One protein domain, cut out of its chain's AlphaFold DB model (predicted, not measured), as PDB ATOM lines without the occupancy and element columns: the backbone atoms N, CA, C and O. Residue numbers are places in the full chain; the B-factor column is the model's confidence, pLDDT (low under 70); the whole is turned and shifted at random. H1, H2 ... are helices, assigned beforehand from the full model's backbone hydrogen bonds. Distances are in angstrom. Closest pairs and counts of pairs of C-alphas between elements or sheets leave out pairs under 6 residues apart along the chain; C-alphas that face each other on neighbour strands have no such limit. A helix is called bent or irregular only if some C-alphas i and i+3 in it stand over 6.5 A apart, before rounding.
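This is residues 2 to 59 of the 134 residues of a protein of Zootermopsis nevadensis (UniProt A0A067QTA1). Two helices make the arms of an open L, with a looping link of residues 19 to 33 at the corner between them. H2 is the longer arm and makes most of the length, while residues 2 to 15 of H1 stick out as the other arm. The printed part has 58 residues with two named helices, H1 then H2, and no named strand; the class is all helix. The whole is extended, with a radius of gyration of the C-alphas of 17.9 A, and flat, spanning 52 by 33 by 10 A.

H1, residues 2 to 18, comes first, and its residues 2 to 15 stand free. A long link of 15 residues joins it to H2, residues 34 to 55. H1 and H2 are apart, with no C-alpha of the one within 8 A of the other. H2 has a kink of 34 degrees near residue 46. Every O i to N i+4 pair of H1 is within hydrogen-bond range, and 16 of 18 are in H2.

H1 begins at C-alpha 2, at (8.580, -32.290, 14.862), and runs 22.3 A to C-alpha 18, at (-6.419, -20.928, 26.789). It is neither bent nor irregular, but only just: C-alphas 15 and 18 are 6.3 A apart. H2 runs 29.5 A from C-alpha 34 to C-alpha 55, at (-29.007, -59.874, 23.983). It is irregular, but only just: C-alphas 48 and 51 are 6.6 A apart.

The two C-alphas farthest apart, those of Ser 3 and Pro 59, are 56.0 A from each other. Without residues 2 to 15, the body spans 50 by 15 by 8 A. The printed part has no cut. Its mean pLDDT is 89.9, and no printed residue is under 70.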
ATOM      1  N   ALA A   2       8.631 -32.847  13.497       78.94
ATOM      2  CA  ALA A   2       8.580 -32.290  14.862       78.94
ATOM      3  C   ALA A   2       7.970 -30.871  14.965       78.94
ATOM      4  O   ALA A   2       7.302 -30.561  15.947       78.94
ATOM      5  N   SER A   3       8.163 -30.018  13.953       86.25
ATOM      6  CA  SER A   3       7.548 -28.680  13.900       86.25
ATOM      7  C   SER A   3       6.018 -28.750  13.785       86.25
ATOM      8  O   SER A   3       5.330 -28.094  14.557       86.25
ATOM      9  N   LEU A   4       5.485 -29.625  12.923       90.44
ATOM     10  CA  LEU A   4       4.038 -29.811  12.751       90.44
ATOM     11  C   LEU A   4       3.370 -30.323  14.030       90.44
ATOM     12  O   LEU A   4       2.322 -29.816  14.412       90.44
ATOM     13  N   ILE A   5       4.006 -31.271  14.727       91.81
ATOM     14  CA  ILE A   5       3.498 -31.799  16.002       91.81
ATOM     15  C   ILE A   5       3.454 -30.691  17.058       91.81
ATOM     16  O   ILE A   5       2.449 -30.531  17.743       91.81
ATOM     17  N   LYS A   6       4.514 -29.882  17.172       92.75
ATOM     18  CA  LYS A   6       4.550 -28.758  18.119       92.75
ATOM     19  C   LYS A   6       3.479 -27.714  17.808       92.75
ATOM     20  O   LYS A   6       2.845 -27.219  18.738       92.75
ATOM     21  N   THR A   7       3.257 -27.401  16.532       92.38
ATOM     22  CA  THR A   7       2.186 -26.489  16.110       92.38
ATOM     23  C   THR A   7       0.817 -27.071  16.441       92.38
ATOM     24  O   THR A   7       0.030 -26.398  17.096       92.38
ATOM     25  N   ALA A   8       0.560 -28.337  16.103       92.06
ATOM     26  CA  ALA A   8      -0.705 -29.006  16.400       92.06
ATOM     27  C   ALA A   8      -1.005 -29.046  17.907       92.06
ATOM     28  O   ALA A   8      -2.105 -28.699  18.329       92.06
ATOM     29  N   VAL A   9      -0.014 -29.395  18.735       92.12
ATOM     30  CA  VAL A   9      -0.154 -29.409  20.200       92.12
ATOM     31  C   VAL A   9      -0.409 -28.006  20.748       92.12
ATOM     32  O   VAL A   9      -1.222 -27.847  21.657       92.12
ATOM     33  N   ARG A  10       0.257 -26.978  20.207       92.56
ATOM     34  CA  ARG A  10       0.036 -25.589  20.622       92.56
ATOM     35  C   ARG A  10      -1.368 -25.119  20.262       92.56
ATOM     36  O   ARG A  10      -2.041 -24.563  21.118       92.56
ATOM     37  N   THR A  11      -1.822 -25.385  19.041       92.19
ATOM     38  CA  THR A  11      -3.177 -25.045  18.593       92.19
ATOM     39  C   THR A  11      -4.231 -25.766  19.427       92.19
ATOM     40  O   THR A  11      -5.176 -25.132  19.882       92.19
ATOM     41  N   TYR A  12      -4.047 -27.060  19.694       90.19
ATOM     42  CA  TYR A  12      -4.943 -27.817  20.566       90.19
ATOM     43  C   TYR A  12      -5.007 -27.209  21.969       90.19
ATOM     44  O   TYR A  12      -6.093 -26.955  22.481       90.19
ATOM     45  N   ARG A  13      -3.845 -26.932  22.578       91.06
ATOM     46  CA  ARG A  13      -3.794 -26.331  23.914       91.06
ATOM     47  C   ARG A  13      -4.494 -24.975  23.942       91.06
ATOM     48  O   ARG A  13      -5.253 -24.716  24.865       91.06
ATOM     49  N   HIS A  14      -4.286 -24.171  22.908       91.56
ATOM     50  CA  HIS A  14      -4.902 -22.863  22.795       91.56
ATOM     51  C   HIS A  14      -6.430 -22.946  22.732       91.56
ATOM     52  O   HIS A  14      -7.124 -22.321  23.526       91.56
ATOM     53  N   LEU A  15      -6.957 -23.789  21.843       89.38
ATOM     54  CA  LEU A  15      -8.399 -23.935  21.656       89.38
ATOM     55  C   LEU A  15      -9.103 -24.546  22.872       89.38
ATOM     56  O   LEU A  15     -10.239 -24.185  23.158       89.38
ATOM     57  N   VAL A  16      -8.452 -25.486  23.560       88.69
ATOM     58  CA  VAL A  16      -9.084 -26.261  24.638       88.69
ATOM     59  C   VAL A  16      -8.883 -25.637  26.012       88.69
ATOM     60  O   VAL A  16      -9.785 -25.727  26.837       88.69
ATOM     61  N   TYR A  17      -7.723 -25.038  26.280       88.69
ATOM     62  CA  TYR A  17      -7.374 -24.558  27.619       88.69
ATOM     63  C   TYR A  17      -7.256 -23.038  27.691       88.69
ATOM     64  O   TYR A  17      -7.768 -22.457  28.641       88.69
ATOM     65  N   ASP A  18      -6.631 -22.383  26.708       89.25
ATOM     66  CA  ASP A  18      -6.419 -20.928  26.789       89.25
ATOM     67  C   ASP A  18      -7.718 -20.137  26.547       89.25
ATOM     68  O   ASP A  18      -7.908 -19.075  27.133       89.25
ATOM     69  N   LEU A  19      -8.614 -20.642  25.689       89.06
ATOM     70  CA  LEU A  19      -9.930 -20.037  25.426       89.06
ATOM     71  C   LEU A  19     -11.010 -20.458  26.437       89.06
ATOM     72  O   LEU A  19     -12.100 -19.883  26.441       89.06
ATOM     73  N   ALA A  20     -10.748 -21.479  27.254       88.00
ATOM     74  CA  ALA A  20     -11.726 -21.982  28.206       88.00
ATOM     75  C   ALA A  20     -11.887 -21.031  29.397       88.00
ATOM     76  O   ALA A  20     -10.937 -20.390  29.841       88.00
ATOM     77  N   ASP A  21     -13.099 -20.975  29.953       88.25
ATOM     78  CA  ASP A  21     -13.354 -20.212  31.172       88.25
ATOM     79  C   ASP A  21     -12.709 -20.927  32.377       88.25
ATOM     80  O   ASP A  21     -13.186 -22.004  32.771       88.25
ATOM     81  N   PRO A  22     -11.668 -20.344  33.010       88.88
ATOM     82  CA  PRO A  22     -10.935 -20.991  34.099       88.88
ATOM     83  C   PRO A  22     -11.826 -21.284  35.311       88.88
ATOM     84  O   PRO A  22     -11.531 -22.175  36.098       88.88
ATOM     85  N   ARG A  23     -12.962 -20.590  35.457       89.19
ATOM     86  CA  ARG A  23     -13.892 -20.772  36.584       89.19
ATOM     87  C   ARG A  23     -14.669 -22.087  36.511       89.19
ATOM     88  O   ARG A  23     -15.328 -22.461  37.479       89.19
ATOM     89  N   THR A  24     -14.630 -22.757  35.360       88.25
ATOM     90  CA  THR A  24     -15.309 -24.036  35.116       88.25
ATOM     91  C   THR A  24     -14.356 -25.231  35.080       88.25
ATOM     92  O   THR A  24     -14.822 -26.356  34.922       88.25
ATOM     93  N   SER A  25     -13.043 -25.027  35.272       86.00
ATOM     94  CA  SER A  25     -12.037 -26.099  35.170       86.00
ATOM     95  C   SER A  25     -12.292 -27.253  36.141       86.00
ATOM     96  O   SER A  25     -12.149 -28.417  35.777       86.00
ATOM     97  N   GLU A  26     -12.735 -26.925  37.358       87.69
ATOM     98  CA  GLU A  26     -12.993 -27.888  38.434       87.69
ATOM     99  C   GLU A  26     -14.390 -28.519  38.360       87.69
ATOM    100  O   GLU A  26     -14.790 -29.290  39.235       87.69
ATOM    101  N   TRP A  27     -15.185 -28.174  37.345       88.44
ATOM    102  CA  TRP A  27     -16.525 -28.725  37.206       88.44
ATOM    103  C   TRP A  27     -16.466 -30.157  36.665       88.44
ATOM    104  O   TRP A  27     -15.611 -30.529  35.861       88.44
ATOM    105  N   PHE A  28     -17.401 -30.985  37.130       85.12
ATOM    106  CA  PHE A  28     -17.492 -32.408  36.802       85.12
ATOM    107  C   PHE A  28     -17.449 -32.682  35.284       85.12
ATOM    108  O   PHE A  28     -18.428 -32.446  34.602       85.12
ATOM    109  N   LEU A  29     -16.359 -33.250  34.755       84.56
ATOM    110  CA  LEU A  29     -16.151 -33.532  33.316       84.56
ATOM    111  C   LEU A  29     -15.830 -32.305  32.428       84.56
ATOM    112  O   LEU A  29     -15.816 -32.443  31.207       84.56
ATOM    113  N   MET A  30     -15.498 -31.141  33.007       86.19
ATOM    114  CA  MET A  30     -14.970 -29.969  32.272       86.19
ATOM    115  C   MET A  30     -13.443 -29.840  32.302       86.19
ATOM    116  O   MET A  30     -12.877 -29.170  31.445       86.19
ATOM    117  N   GLY A  31     -12.751 -30.531  33.215       85.25
ATOM    118  CA  GLY A  31     -11.286 -30.437  33.321       85.25
ATOM    119  C   GLY A  31     -10.508 -30.972  32.107       85.25
ATOM    120  O   GLY A  31      -9.355 -30.604  31.886       85.25
ATOM    121  N   SER A  32     -11.113 -31.845  31.295       87.44
ATOM    122  CA  SER A  32     -10.517 -32.318  30.042       87.44
ATOM    123  C   SER A  32     -11.593 -32.789  29.065       87.44
ATOM    124  O   SER A  32     -12.494 -33.526  29.477       87.44
ATOM    125  N   PRO A  33     -11.474 -32.483  27.758       86.75
ATOM    126  CA  PRO A  33     -12.403 -32.980  26.740       86.75
ATOM    127  C   PRO A  33     -12.338 -34.505  26.570       86.75
ATOM    128  O   PRO A  33     -13.241 -35.108  25.991       86.75
ATOM    129  N   LEU A  34     -11.290 -35.154  27.090       89.38
ATOM    130  CA  LEU A  34     -11.146 -36.607  27.039       89.38
ATOM    131  C   LEU A  34     -12.185 -37.328  27.901       89.38
ATOM    132  O   LEU A  34     -12.574 -38.444  27.563       89.38
ATOM    133  N   TYR A  35     -12.657 -36.709  28.986       89.50
ATOM    134  CA  TYR A  35     -13.657 -37.325  29.853       89.50
ATOM    135  C   TYR A  35     -15.011 -37.540  29.151       89.50
ATOM    136  O   TYR A  35     -15.445 -38.693  29.069       89.50
ATOM    137  N   PRO A  36     -15.676 -36.507  28.585       87.81
ATOM    138  CA  PRO A  36     -16.917 -36.713  27.838       87.81
ATOM    139  C   PRO A  36     -16.703 -37.577  26.587       87.81
ATOM    140  O   PRO A  36     -17.569 -38.386  26.256       87.81
ATOM    141  N   LEU A  37     -15.537 -37.485  25.932       90.44
ATOM    142  CA  LEU A  37     -15.200 -38.351  24.798       90.44
ATOM    143  C   LEU A  37     -15.156 -39.833  25.199       90.44
ATOM    144  O   LEU A  37     -15.704 -40.676  24.493       90.44
ATOM    145  N   GLY A  38     -14.549 -40.161  26.341       93.25
ATOM    146  CA  GLY A  38     -14.515 -41.526  26.867       93.25
ATOM    147  C   GLY A  38     -15.913 -42.064  27.182       93.25
ATOM    148  O   GLY A  38     -16.234 -43.200  26.826       93.25
ATOM    149  N   ILE A  39     -16.777 -41.234  27.776       90.69
ATOM    150  CA  ILE A  39     -18.179 -41.594  28.040       90.69
ATOM    151  C   ILE A  39     -18.911 -41.867  26.723       90.69
ATOM    152  O   ILE A  39     -19.536 -42.915  26.581       90.69
ATOM    153  N   LEU A  40     -18.775 -40.990  25.728       90.50
ATOM    154  CA  LEU A  40     -19.417 -41.165  24.426       90.50
ATOM    155  C   LEU A  40     -18.946 -42.442  23.712       90.50
ATOM    156  O   LEU A  40     -19.768 -43.223  23.235       90.50
ATOM    157  N   LEU A  41     -17.634 -42.682  23.661       93.81
ATOM    158  CA  LEU A  41     -17.068 -43.876  23.027       93.81
ATOM    159  C   LEU A  41     -17.515 -45.158  23.735       93.81
ATOM    160  O   LEU A  41     -17.890 -46.127  23.072       93.81
ATOM    161  N   SER A  42     -17.526 -45.159  25.071       93.75
ATOM    162  CA  SER A  42     -18.001 -46.305  25.851       93.75
ATOM    163  C   SER A  42     -19.500 -46.559  25.659       93.75
ATOM    164  O   SER A  42     -19.895 -47.711  25.483       93.75
ATOM    165  N   TYR A  43     -20.322 -45.506  25.586       90.31
ATOM    166  CA  TYR A  43     -21.747 -45.603  25.270       90.31
ATOM    167  C   TYR A  43     -21.980 -46.215  23.883       90.31
ATOM    168  O   TYR A  43     -22.734 -47.180  23.753       90.31
ATOM    169  N   VAL A  44     -21.295 -45.709  22.851       92.25
ATOM    170  CA  VAL A  44     -21.422 -46.229  21.480       92.25
ATOM    171  C   VAL A  44     -20.996 -47.693  21.412       92.25
ATOM    172  O   VAL A  44     -21.716 -48.512  20.839       92.25
ATOM    173  N   TYR A  45     -19.867 -48.048  22.032       94.38
ATOM    174  CA  TYR A  45     -19.408 -49.434  22.107       94.38
ATOM    175  C   TYR A  45     -20.436 -50.336  22.805       94.38
ATOM    176  O   TYR A  45     -20.758 -51.420  22.307       94.38
ATOM    177  N   PHE A  46     -20.998 -49.876  23.925       93.25
ATOM    178  CA  PHE A  46     -22.004 -50.626  24.664       93.25
ATOM    179  C   PHE A  46     -23.272 -50.848  23.833       93.25
ATOM    180  O   PHE A  46     -23.724 -51.981  23.713       93.25
ATOM    181  N   VAL A  47     -23.822 -49.809  23.201       91.44
ATOM    182  CA  VAL A  47     -25.086 -49.910  22.451       91.44
ATOM    183  C   VAL A  47     -24.930 -50.655  21.124       91.44
ATOM    184  O   VAL A  47     -25.842 -51.369  20.717       91.44
ATOM    185  N   LYS A  48     -23.797 -50.505  20.425       89.00
ATOM    186  CA  LYS A  48     -23.606 -51.095  19.088       89.00
ATOM    187  C   LYS A  48     -22.982 -52.485  19.102       89.00
ATOM    188  O   LYS A  48     -23.238 -53.251  18.179       89.00
ATOM    189  N   VAL A  49     -22.168 -52.812  20.106       92.38
ATOM    190  CA  VAL A  49     -21.384 -54.057  20.116       92.38
ATOM    191  C   VAL A  49     -21.738 -54.923  21.318       92.38
ATOM    192  O   VAL A  49     -22.224 -56.041  21.145       92.38
ATOM    193  N   ALA A  50     -21.514 -54.424  22.536       93.31
ATOM    194  CA  ALA A  50     -21.645 -55.250  23.738       93.31
ATOM    195  C   ALA A  50     -23.105 -55.643  24.028       93.31
ATOM    196  O   ALA A  50     -23.388 -56.809  24.299       93.31
ATOM    197  N   GLY A  51     -24.031 -54.691  23.920       92.50
ATOM    198  CA  GLY A  51     -25.461 -54.860  24.167       92.50
ATOM    199  C   GLY A  51     -26.105 -55.886  23.231       92.50
ATOM    200  O   GLY A  51     -26.620 -56.888  23.727       92.50
ATOM    201  N   PRO A  52     -26.017 -55.725  21.895       90.50
ATOM    202  CA  PRO A  52     -26.563 -56.701  20.951       90.50
ATOM    203  C   PRO A  52     -25.946 -58.094  21.110       90.50
ATOM    204  O   PRO A  52     -26.658 -59.094  21.047       90.50
ATOM    205  N   ARG A  53     -24.634 -58.185  21.389       93.19
ATOM    206  CA  ARG A  53     -23.963 -59.469  21.645       93.19
ATOM    207  C   ARG A  53     -24.485 -60.154  22.909       93.19
ATOM    208  O   ARG A  53     -24.628 -61.371  22.913       93.19
ATOM    209  N   TYR A  54     -24.776 -59.389  23.959       90.94
ATOM    210  CA  TYR A  54     -25.347 -59.897  25.208       90.94
ATOM    211  C   TYR A  54     -26.824 -60.304  25.072       90.94
ATOM    212  O   TYR A  54     -27.270 -61.242  25.730       90.94
ATOM    213  N   MET A  55     -27.582 -59.613  24.215       91.31
ATOM    214  CA  MET A  55     -29.007 -59.874  23.983       91.31
ATOM    215  C   MET A  55     -29.281 -60.960  22.933       91.31
ATOM    216  O   MET A  55     -30.431 -61.347  22.776       91.31
ATOM    217  N   LYS A  56     -28.256 -61.477  22.238       91.50
ATOM    218  CA  LYS A  56     -28.416 -62.439  21.132       91.50
ATOM    219  C   LYS A  56     -29.260 -63.667  21.498       91.50
ATOM    220  O   LYS A  56     -30.090 -64.086  20.703       91.50
ATOM    221  N   ASP A  57     -29.061 -64.206  22.697       92.62
ATOM    222  CA  ASP A  57     -29.724 -65.430  23.162       92.62
ATOM    223  C   ASP A  57     -30.791 -65.139  24.234       92.62
ATOM    224  O   ASP A  57     -31.116 -65.998  25.056       92.62
ATOM    225  N   ARG A  58     -31.307 -63.899  24.290       90.25
ATOM    226  CA  ARG A  58     -32.254 -63.457  25.323       90.25
ATOM    227  C   ARG A  58     -33.472 -62.753  24.719       90.25
ATOM    228  O   ARG A  58     -33.314 -61.947  23.806       90.25
ATOM    229  N   PRO A  59     -34.683 -62.993  25.252       86.31
ATOM    230  CA  PRO A  59     -35.862 -62.240  24.844       86.31
ATOM    231  C   PRO A  59     -35.747 -60.768  25.268       86.31
ATOM    232  O   PRO A  59     -35.088 -60.438  26.259       86.31
TER     233      PRO A  59